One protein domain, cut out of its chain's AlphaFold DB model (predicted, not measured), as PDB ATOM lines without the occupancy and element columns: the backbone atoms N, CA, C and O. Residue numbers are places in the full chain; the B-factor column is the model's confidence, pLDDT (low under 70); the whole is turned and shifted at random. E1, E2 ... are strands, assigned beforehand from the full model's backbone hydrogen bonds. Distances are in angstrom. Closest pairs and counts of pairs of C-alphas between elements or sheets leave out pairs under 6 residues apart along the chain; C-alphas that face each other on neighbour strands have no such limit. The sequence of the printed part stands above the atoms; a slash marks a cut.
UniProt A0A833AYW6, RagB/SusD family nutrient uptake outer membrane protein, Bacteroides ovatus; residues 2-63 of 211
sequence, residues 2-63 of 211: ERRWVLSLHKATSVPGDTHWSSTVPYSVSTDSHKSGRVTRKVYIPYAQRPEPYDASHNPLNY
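This is residues 2 to 63 of the 211 residues of the protein "RagB/SusD family nutrient uptake outer membrane protein" of Bacteroides ovatus (UniProt A0A833AYW6). There is little regular structure here: a very short two-strand hairpin, E1 with E2, closes a wide loop, residues 10 to 37. Beyond E2 a second long winding stretch, residues 41 to 63, leads away from the strands, and its residues 52 to 57 stick out. The printed part has 62 residues with no named helix and two named strands, E1 then E2, antiparallel; the class is all strand, with 6 residues in named elements. It is only just compact, close to loose, with a radius of gyration of the C-alphas of 12.3 A and spans of 29 by 28 by 23 A.

E1, residues 7 to 9, and E2, residues 38 to 40, form a hairpin of antiparallel neighbours at 157 degrees between their directions. C-alphas 8 and 39 face each other at 5.1 A. N 8 and O 39 are within hydrogen-bond range at 2.9 A, and N 39 and O 8 at 3.0 A.

E1 begins at C-alpha 7 (81.558, 95.073, 26.813) and measures 6.3 A. E2 measures 6.9 A and ends at C-alpha 40 (82.733, 92.183, 30.484).

The C-alphas of Glu 2 and Pro 53 are the two farthest apart, 34.6 A. The printed part has no cut, and the link E1 to E2 is long, 28 residues. Residues 2 to 6 have pLDDT under 70.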
ATOM      1  N   GLU A   2      78.820  95.945  16.219       37.84
ATOM      2  CA  GLU A   2      78.717  96.795  17.401       37.84
ATOM      3  C   GLU A   2      79.108  96.027  18.665       37.84
ATOM      4  O   GLU A   2      78.464  95.052  19.040       37.84
ATOM      5  N   ARG A   3      80.146  96.497  19.367       51.34
ATOM      6  CA  ARG A   3      80.670  95.903  20.618       51.34
ATOM      7  C   ARG A   3      79.673  95.934  21.794       51.34
ATOM      8  O   ARG A   3      80.029  95.541  22.903       51.34
ATOM      9  N   ARG A   4      78.433  96.387  21.553       50.53
ATOM     10  CA  ARG A   4      77.375  96.656  22.538       50.53
ATOM     11  C   ARG A   4      77.011  95.433  23.389       50.53
ATOM     12  O   ARG A   4      76.562  95.598  24.518       50.53
ATOM     13  N   TRP A   5      77.226  94.216  22.885       52.53
ATOM     14  CA  TRP A   5      76.789  92.983  23.552       52.53
ATOM     15  C   TRP A   5      77.834  92.333  24.464       52.53
ATOM     16  O   TRP A   5      77.462  91.570  25.349       52.53
ATOM     17  N   VAL A   6      79.122  92.652  24.303       59.53
ATOM     18  CA  VAL A   6      80.209  91.950  25.017       59.53
ATOM     19  C   VAL A   6      80.859  92.818  26.093       59.53
ATOM     20  O   VAL A   6      81.297  92.294  27.117       59.53
ATOM     21  N   LEU A   7      80.898  94.139  25.900       71.75
ATOM     22  CA  LEU A   7      81.558  95.073  26.813       71.75
ATOM     23  C   LEU A   7      80.647  96.251  27.163       71.75
ATOM     24  O   LEU A   7      80.025  96.841  26.281       71.75
ATOM     25  N   SER A   8      80.648  96.634  28.437       71.00
ATOM     26  CA  SER A   8      80.192  97.951  28.890       71.00
ATOM     27  C   SER A   8      81.398  98.885  28.986       71.00
ATOM     28  O   SER A   8      82.458  98.480  29.467       71.00
ATOM     29  N   LEU A   9      81.252 100.120  28.505       76.88
ATOM     30  CA  LEU A   9      82.325 101.120  28.445       76.88
ATOM     31  C   LEU A   9      82.171 102.172  29.547       76.88
ATOM     32  O   LEU A   9      81.118 102.282  30.167       76.88
ATOM     33  N   HIS A  10      83.213 102.969  29.777       72.44
ATOM     34  CA  HIS A  10      83.192 104.049  30.755       72.44
ATOM     35  C   HIS A  10      82.012 104.995  30.504       72.44
ATOM     36  O   HIS A  10      81.741 105.368  29.361       72.44
ATOM     37  N   LYS A  11      81.327 105.382  31.589       74.31
ATOM     38  CA  LYS A  11      80.072 106.159  31.586       74.31
ATOM     39  C   LYS A  11      78.852 105.418  31.031       74.31
ATOM     40  O   LYS A  11      77.786 106.022  30.957       74.31
ATOM     41  N   ALA A  12      78.959 104.135  30.676       75.12
ATOM     42  CA  ALA A  12      77.773 103.322  30.438       75.12
ATOM     43  C   ALA A  12      76.980 103.229  31.742       75.12
ATOM     44  O   ALA A  12      77.508 102.779  32.761       75.12
ATOM     45  N   THR A  13      75.728 103.673  31.689       75.12
ATOM     46  CA  THR A  13      74.815 103.655  32.829       75.12
ATOM     47  C   THR A  13      73.855 102.479  32.769       75.12
ATOM     48  O   THR A  13      73.461 102.000  33.819       75.12
ATOM     49  N   SER A  14      73.530 101.959  31.582       78.94
ATOM     50  CA  SER A  14      72.577 100.863  31.383       78.94
ATOM     51  C   SER A  14      73.228  99.591  30.830       78.94
ATOM     52  O   SER A  14      74.328  99.610  30.267       78.94
ATOM     53  N   VAL A  15      72.524  98.467  30.977       80.25
ATOM     54  CA  VAL A  15      72.910  97.169  30.416       80.25
ATOM     55  C   VAL A  15      71.778  96.686  29.498       80.25
ATOM     56  O   VAL A  15      70.687  96.412  29.987       80.25
ATOM     57  N   PRO A  16      71.991  96.580  28.171       79.25
ATOM     58  CA  PRO A  16      70.969  96.095  27.244       79.25
ATOM     59  C   PRO A  16      70.344  94.765  27.682       79.25
ATOM     60  O   PRO A  16      71.069  93.788  27.865       79.25
ATOM     61  N   GLY A  17      69.018  94.727  27.817       79.25
ATOM     62  CA  GLY A  17      68.278  93.545  28.275       79.25
ATOM     63  C   GLY A  17      68.108  93.432  29.795       79.25
ATOM     64  O   GLY A  17      67.481  92.479  30.244       79.25
ATOM     65  N   ASP A  18      68.617  94.386  30.580       84.62
ATOM     66  CA  ASP A  18      68.364  94.479  32.019       84.62
ATOM     67  C   ASP A  18      67.669  95.808  32.360       84.62
ATOM     68  O   ASP A  18      68.215  96.894  32.148       84.62
ATOM     69  N   THR A  19      66.447  95.712  32.883       83.56
ATOM     70  CA  THR A  19      65.577  96.847  33.220       83.56
ATOM     71  C   THR A  19      65.780  97.380  34.635       83.56
ATOM     72  O   THR A  19      65.127  98.351  35.001       83.56
ATOM     73  N   HIS A  20      66.654  96.774  35.445       82.19
ATOM     74  CA  HIS A  20      66.923  97.238  36.810       82.19
ATOM     75  C   HIS A  20      67.601  98.612  36.851       82.19
ATOM     76  O   HIS A  20      67.563  99.312  37.861       82.19
ATOM     77  N   TRP A  21      68.205  99.023  35.736       80.50
ATOM     78  CA  TRP A  21      68.762 100.356  35.617       80.50
ATOM     79  C   TRP A  21      67.712 101.458  35.848       80.50
ATOM     80  O   TRP A  21      66.657 101.468  35.214       80.50
ATOM     81  N   SER A  22      68.058 102.450  36.671       75.00
ATOM     82  CA  SER A  22      67.329 103.720  36.786       75.00
ATOM     83  C   SER A  22      68.289 104.898  36.993       75.00
ATOM     84  O   SER A  22      69.470 104.708  37.288       75.00
ATOM     85  N   SER A  23      67.793 106.135  36.878       73.12
ATOM     86  CA  SER A  23      68.581 107.343  37.179       73.12
ATOM     87  C   SER A  23      69.064 107.401  38.634       73.12
ATOM     88  O   SER A  23      70.085 108.025  38.913       73.12
ATOM     89  N   THR A  24      68.365 106.723  39.546       76.50
ATOM     90  CA  THR A  24      68.708 106.609  40.971       76.50
ATOM     91  C   THR A  24      69.519 105.353  41.304       76.50
ATOM     92  O   THR A  24      70.119 105.294  42.372       76.50
ATOM     93  N   VAL A  25      69.568 104.365  40.402       76.56
ATOM     94  CA  VAL A  25      70.337 103.114  40.546       76.56
ATOM     95  C   VAL A  25      71.094 102.824  39.238       76.56
ATOM     96  O   VAL A  25      70.716 101.932  38.471       76.56
ATOM     97  N   PRO A  26      72.132 103.617  38.905       75.56
ATOM     98  CA  PRO A  26      72.879 103.418  37.673       75.56
ATOM     99  C   PRO A  26      73.857 102.242  37.781       75.56
ATOM    100  O   PRO A  26      74.481 102.037  38.823       75.56
ATOM    101  N   TYR A  27      74.093 101.530  36.671       77.00
ATOM    102  CA  TYR A  27      75.315 100.735  36.556       77.00
ATOM    103  C   TYR A  27      76.501 101.700  36.457       77.00
ATOM    104  O   TYR A  27      76.474 102.642  35.668       77.00
ATOM    105  N   SER A  28      77.542 101.497  37.263       75.94
ATOM    106  CA  SER A  28      78.674 102.423  37.344       75.94
ATOM    107  C   SER A  28      79.951 101.811  36.765       75.94
ATOM    108  O   SER A  28      80.765 101.213  37.463       75.94
ATOM    109  N   VAL A  29      80.183 102.010  35.463       82.25
ATOM    110  CA  VAL A  29      81.507 101.757  34.867       82.25
ATOM    111  C   VAL A  29      82.355 103.030  34.954       82.25
ATOM    112  O   VAL A  29      82.323 103.897  34.075       82.25
ATOM    113  N   SER A  30      83.130 103.156  36.031       83.94
ATOM    114  CA  SER A  30      84.083 104.255  36.244       83.94
ATOM    115  C   SER A  30      85.532 103.803  36.055       83.94
ATOM    116  O   SER A  30      85.861 102.644  36.303       83.94
ATOM    117  N   THR A  31      86.412 104.724  35.666       85.19
ATOM    118  CA  THR A  31      87.869 104.509  35.653       85.19
ATOM    119  C   THR A  31      88.457 104.380  37.064       85.19
ATOM    120  O   THR A  31      89.501 103.747  37.260       85.19
ATOM    121  N   ASP A  32      87.748 104.898  38.068       84.50
ATOM    122  CA  ASP A  32      88.113 104.802  39.485       84.50
ATOM    123  C   ASP A  32      87.986 103.373  40.015       84.50
ATOM    124  O   ASP A  32      88.822 102.939  40.804       84.50
ATOM    125  N   SER A  33      87.025 102.600  39.508       83.75
ATOM    126  CA  SER A  33      86.843 101.188  39.873       83.75
ATOM    127  C   SER A  33      87.356 100.219  38.802       83.75
ATOM    128  O   SER A  33      87.754  99.105  39.128       83.75
ATOM    129  N   HIS A  34      87.429 100.638  37.535       85.81
ATOM    130  CA  HIS A  34      87.816  99.792  36.402       85.81
ATOM    131  C   HIS A  34      88.956 100.447  35.626       85.81
ATOM    132  O   HIS A  34      88.727 101.395  34.880       85.81
ATOM    133  N   LYS A  35      90.188  99.937  35.765       85.38
ATOM    134  CA  LYS A  35      91.387 100.536  35.143       85.38
ATOM    135  C   LYS A  35      91.179 100.863  33.658       85.38
ATOM    136  O   LYS A  35      91.339 102.008  33.248       85.38
ATOM    137  N   SER A  36      90.743  99.869  32.889       85.88
ATOM    138  CA  SER A  36      90.544  99.973  31.443       85.88
ATOM    139  C   SER A  36      89.272 100.728  31.047       85.88
ATOM    140  O   SER A  36      88.981 100.835  29.856       85.88
ATOM    141  N   GLY A  37      88.463 101.182  32.014       86.62
ATOM    142  CA  GLY A  37      87.146 101.765  31.767       86.62
ATOM    143  C   GLY A  37      86.174 100.789  31.096       86.62
ATOM    144  O   GLY A  37      85.254 101.224  30.410       86.62
ATOM    145  N   ARG A  38      86.400  99.474  31.210       86.75
ATOM    146  CA  ARG A  38      85.629  98.436  30.512       86.75
ATOM    147  C   ARG A  38      85.254  97.304  31.454       86.75
ATOM    148  O   ARG A  38      86.054  96.903  32.294       86.75
ATOM    149  N   VAL A  39      84.058  96.756  31.259       86.81
ATOM    150  CA  VAL A  39      83.545  95.595  32.001       86.81
ATOM    151  C   VAL A  39      82.986  94.568  31.026       86.81
ATOM    152  O   VAL A  39      82.310  94.920  30.060       86.81
ATOM    153  N   THR A  40      83.272  93.291  31.277       87.00
ATOM    154  CA  THR A  40      82.733  92.183  30.484       87.00
ATOM    155  C   THR A  40      81.274  91.904  30.808       87.00
ATOM    156  O   THR A  40      80.868  91.904  31.968       87.00
ATOM    157  N   ARG A  41      80.490  91.613  29.770       84.44
ATOM    158  CA  ARG A  41      79.087  91.199  29.883       84.44
ATOM    159  C   ARG A  41      78.888  89.690  29.721       84.44
ATOM    160  O   ARG A  41      77.779  89.200  29.888       84.44
ATOM    161  N   LYS A  42      79.945  88.933  29.417       85.12
ATOM    162  CA  LYS A  42      79.848  87.509  29.040       85.12
ATOM    163  C   LYS A  42      79.331  86.594  30.159       85.12
ATOM    164  O   LYS A  42      78.679  85.587  29.892       85.12
ATOM    165  N   VAL A  43      79.616  86.969  31.401       84.44
ATOM    166  CA  VAL A  43      79.201  86.283  32.637       84.44
ATOM    167  C   VAL A  43      78.276  87.163  33.481       84.44
ATOM    168  O   VAL A  43      78.142  86.980  34.684       84.44
ATOM    169  N   TYR A  44      77.663  88.171  32.866       86.00
ATOM    170  CA  TYR A  44      76.752  89.060  33.566       86.00
ATOM    171  C   TYR A  44      75.403  88.373  33.803       86.00
ATOM    172  O   TYR A  44      74.797  87.864  32.860       86.00
ATOM    173  N   ILE A  45      74.924  88.406  35.047       86.75
ATOM    174  CA  ILE A  45      73.581  87.950  35.418       86.75
ATOM    175  C   ILE A  45      72.674  89.178  35.543       86.75
ATOM    176  O   ILE A  45      72.980  90.048  36.377       86.75
ATOM    177  N   PRO A  46      71.575  89.258  34.768       86.50
ATOM    178  CA  PRO A  46      70.569  90.297  34.938       86.50
ATOM    179  C   PRO A  46      70.047  90.352  36.373       86.50
ATOM    180  O   PRO A  46      69.878  89.311  37.003       86.50
ATOM    181  N   TYR A  47      69.772  91.543  36.894       86.25
ATOM    182  CA  TYR A  47      69.384  91.723  38.293       86.25
ATOM    183  C   TYR A  47      68.152  90.894  38.675       86.25
ATOM    184  O   TYR A  47      68.157  90.234  39.704       86.25
ATOM    185  N   ALA A  48      67.147  90.833  37.797       87.88
ATOM    186  CA  ALA A  48      65.928  90.046  38.008       87.88
ATOM    187  C   ALA A  48      66.161  88.525  38.139       87.88
ATOM    188  O   ALA A  48      65.255  87.803  38.537       87.88
ATOM    189  N   GLN A  49      67.350  88.029  37.775       87.94
ATOM    190  CA  GLN A  49      67.738  86.621  37.908       87.94
ATOM    191  C   GLN A  49      68.632  86.373  39.130       87.94
ATOM    192  O   GLN A  49      69.072  85.248  39.343       87.94
ATOM    193  N   ARG A  50      68.965  87.403  39.912       89.06
ATOM    194  CA  ARG A  50      69.792  87.249  41.112       89.06
ATOM    195  C   ARG A  50      68.915  86.818  42.295       89.06
ATOM    196  O   ARG A  50      67.742  87.182  42.331       89.06
ATOM    197  N   PRO A  51      69.458  86.037  43.244       88.56
ATOM    198  CA  PRO A  51      68.734  85.704  44.468       88.56
ATOM    199  C   PRO A  51      68.393  86.966  45.270       88.56
ATOM    200  O   PRO A  51      69.188  87.905  45.304       88.56
ATOM    201  N   GLU A  52      67.229  86.959  45.925       89.56
ATOM    202  CA  GLU A  52      66.806  87.990  46.873       89.56
ATOM    203  C   GLU A  52      66.458  87.335  48.223       89.56
ATOM    204  O   GLU A  52      65.533  86.517  48.270       89.56
ATOM    205  N   PRO A  53      67.184  87.648  49.318       90.12
ATOM    206  CA  PRO A  53      68.281  88.620  49.407       90.12
ATOM    207  C   PRO A  53      69.515  88.210  48.588       90.12
ATOM    208  O   PRO A  53      69.730  87.028  48.324       90.12
ATOM    209  N   TYR A  54      70.338  89.194  48.207       85.81
ATOM    210  CA  TYR A  54      71.550  88.936  47.431       85.81
ATOM    211  C   TYR A  54      72.489  87.949  48.136       85.81
ATOM    212  O   TYR A  54      73.028  88.228  49.206       85.81
ATOM    213  N   ASP A  55      72.735  86.827  47.466       87.81
ATOM    214  CA  ASP A  55      73.678  85.790  47.862       87.81
ATOM    215  C   ASP A  55      74.677  85.556  46.722       87.81
ATOM    216  O   ASP A  55      74.361  84.984  45.676       87.81
ATOM    217  N   ALA A  56      75.903  86.040  46.917       83.88
ATOM    218  CA  ALA A  56      76.960  85.924  45.920       83.88
ATOM    219  C   ALA A  56      77.402  84.469  45.689       83.88
ATOM    220  O   ALA A  56      77.811  84.136  44.575       83.88
ATOM    221  N   SER A  57      77.334  83.621  46.720       87.69
ATOM    222  CA  SER A  57      77.797  82.230  46.680       87.69
ATOM    223  C   SER A  57      76.814  81.304  45.970       87.69
ATOM    224  O   SER A  57      77.236  80.286  45.426       87.69
ATOM    225  N   HIS A  58      75.532  81.671  45.925       86.31
ATOM    226  CA  HIS A  58      74.463  80.883  45.303       86.31
ATOM    227  C   HIS A  58      73.825  81.590  44.096       86.31
ATOM    228  O   HIS A  58      72.641  81.407  43.805       86.31
ATOM    229  N   ASN A  59      74.592  82.411  43.371       85.69
ATOM    230  CA  ASN A  59      74.088  83.023  42.144       85.69
ATOM    231  C   ASN A  59      73.926  81.970  41.017       85.69
ATOM    232  O   ASN A  59      74.675  80.994  40.960       85.69
ATOM    233  N   PRO A  60      72.977  82.145  40.079       87.38
ATOM    234  CA  PRO A  60      72.756  81.183  38.997       87.38
ATOM    235  C   PRO A  60      73.750  81.361  37.835       87.38
ATOM    236  O   PRO A  60      73.383  81.217  36.665       87.38
ATOM    237  N   LEU A  61      75.009  81.726  38.116       88.06
ATOM    238  CA  LEU A  61      75.988  81.958  37.061       88.06
ATOM    239  C   LEU A  61      76.282  80.663  36.309       88.06
ATOM    240  O   LEU A  61      76.922  79.752  36.828       88.06
ATOM    241  N   ASN A  62      75.902  80.612  35.035       86.56
ATOM    242  CA  ASN A  62      76.284  79.500  34.178       86.56
ATOM    243  C   ASN A  62      77.709  79.697  33.640       86.56
ATOM    244  O   ASN A  62      77.924  80.323  32.593       86.56
ATOM    245  N   TYR A  63      78.679  79.154  34.372       86.88
ATOM    246  CA  TYR A  63      80.067  79.084  33.940       86.88
ATOM    247  C   TYR A  63      80.270  77.896  32.986       86.88
ATOM    248  O   TYR A  63      80.237  76.736  33.390       86.88
TER     249      TYR A  63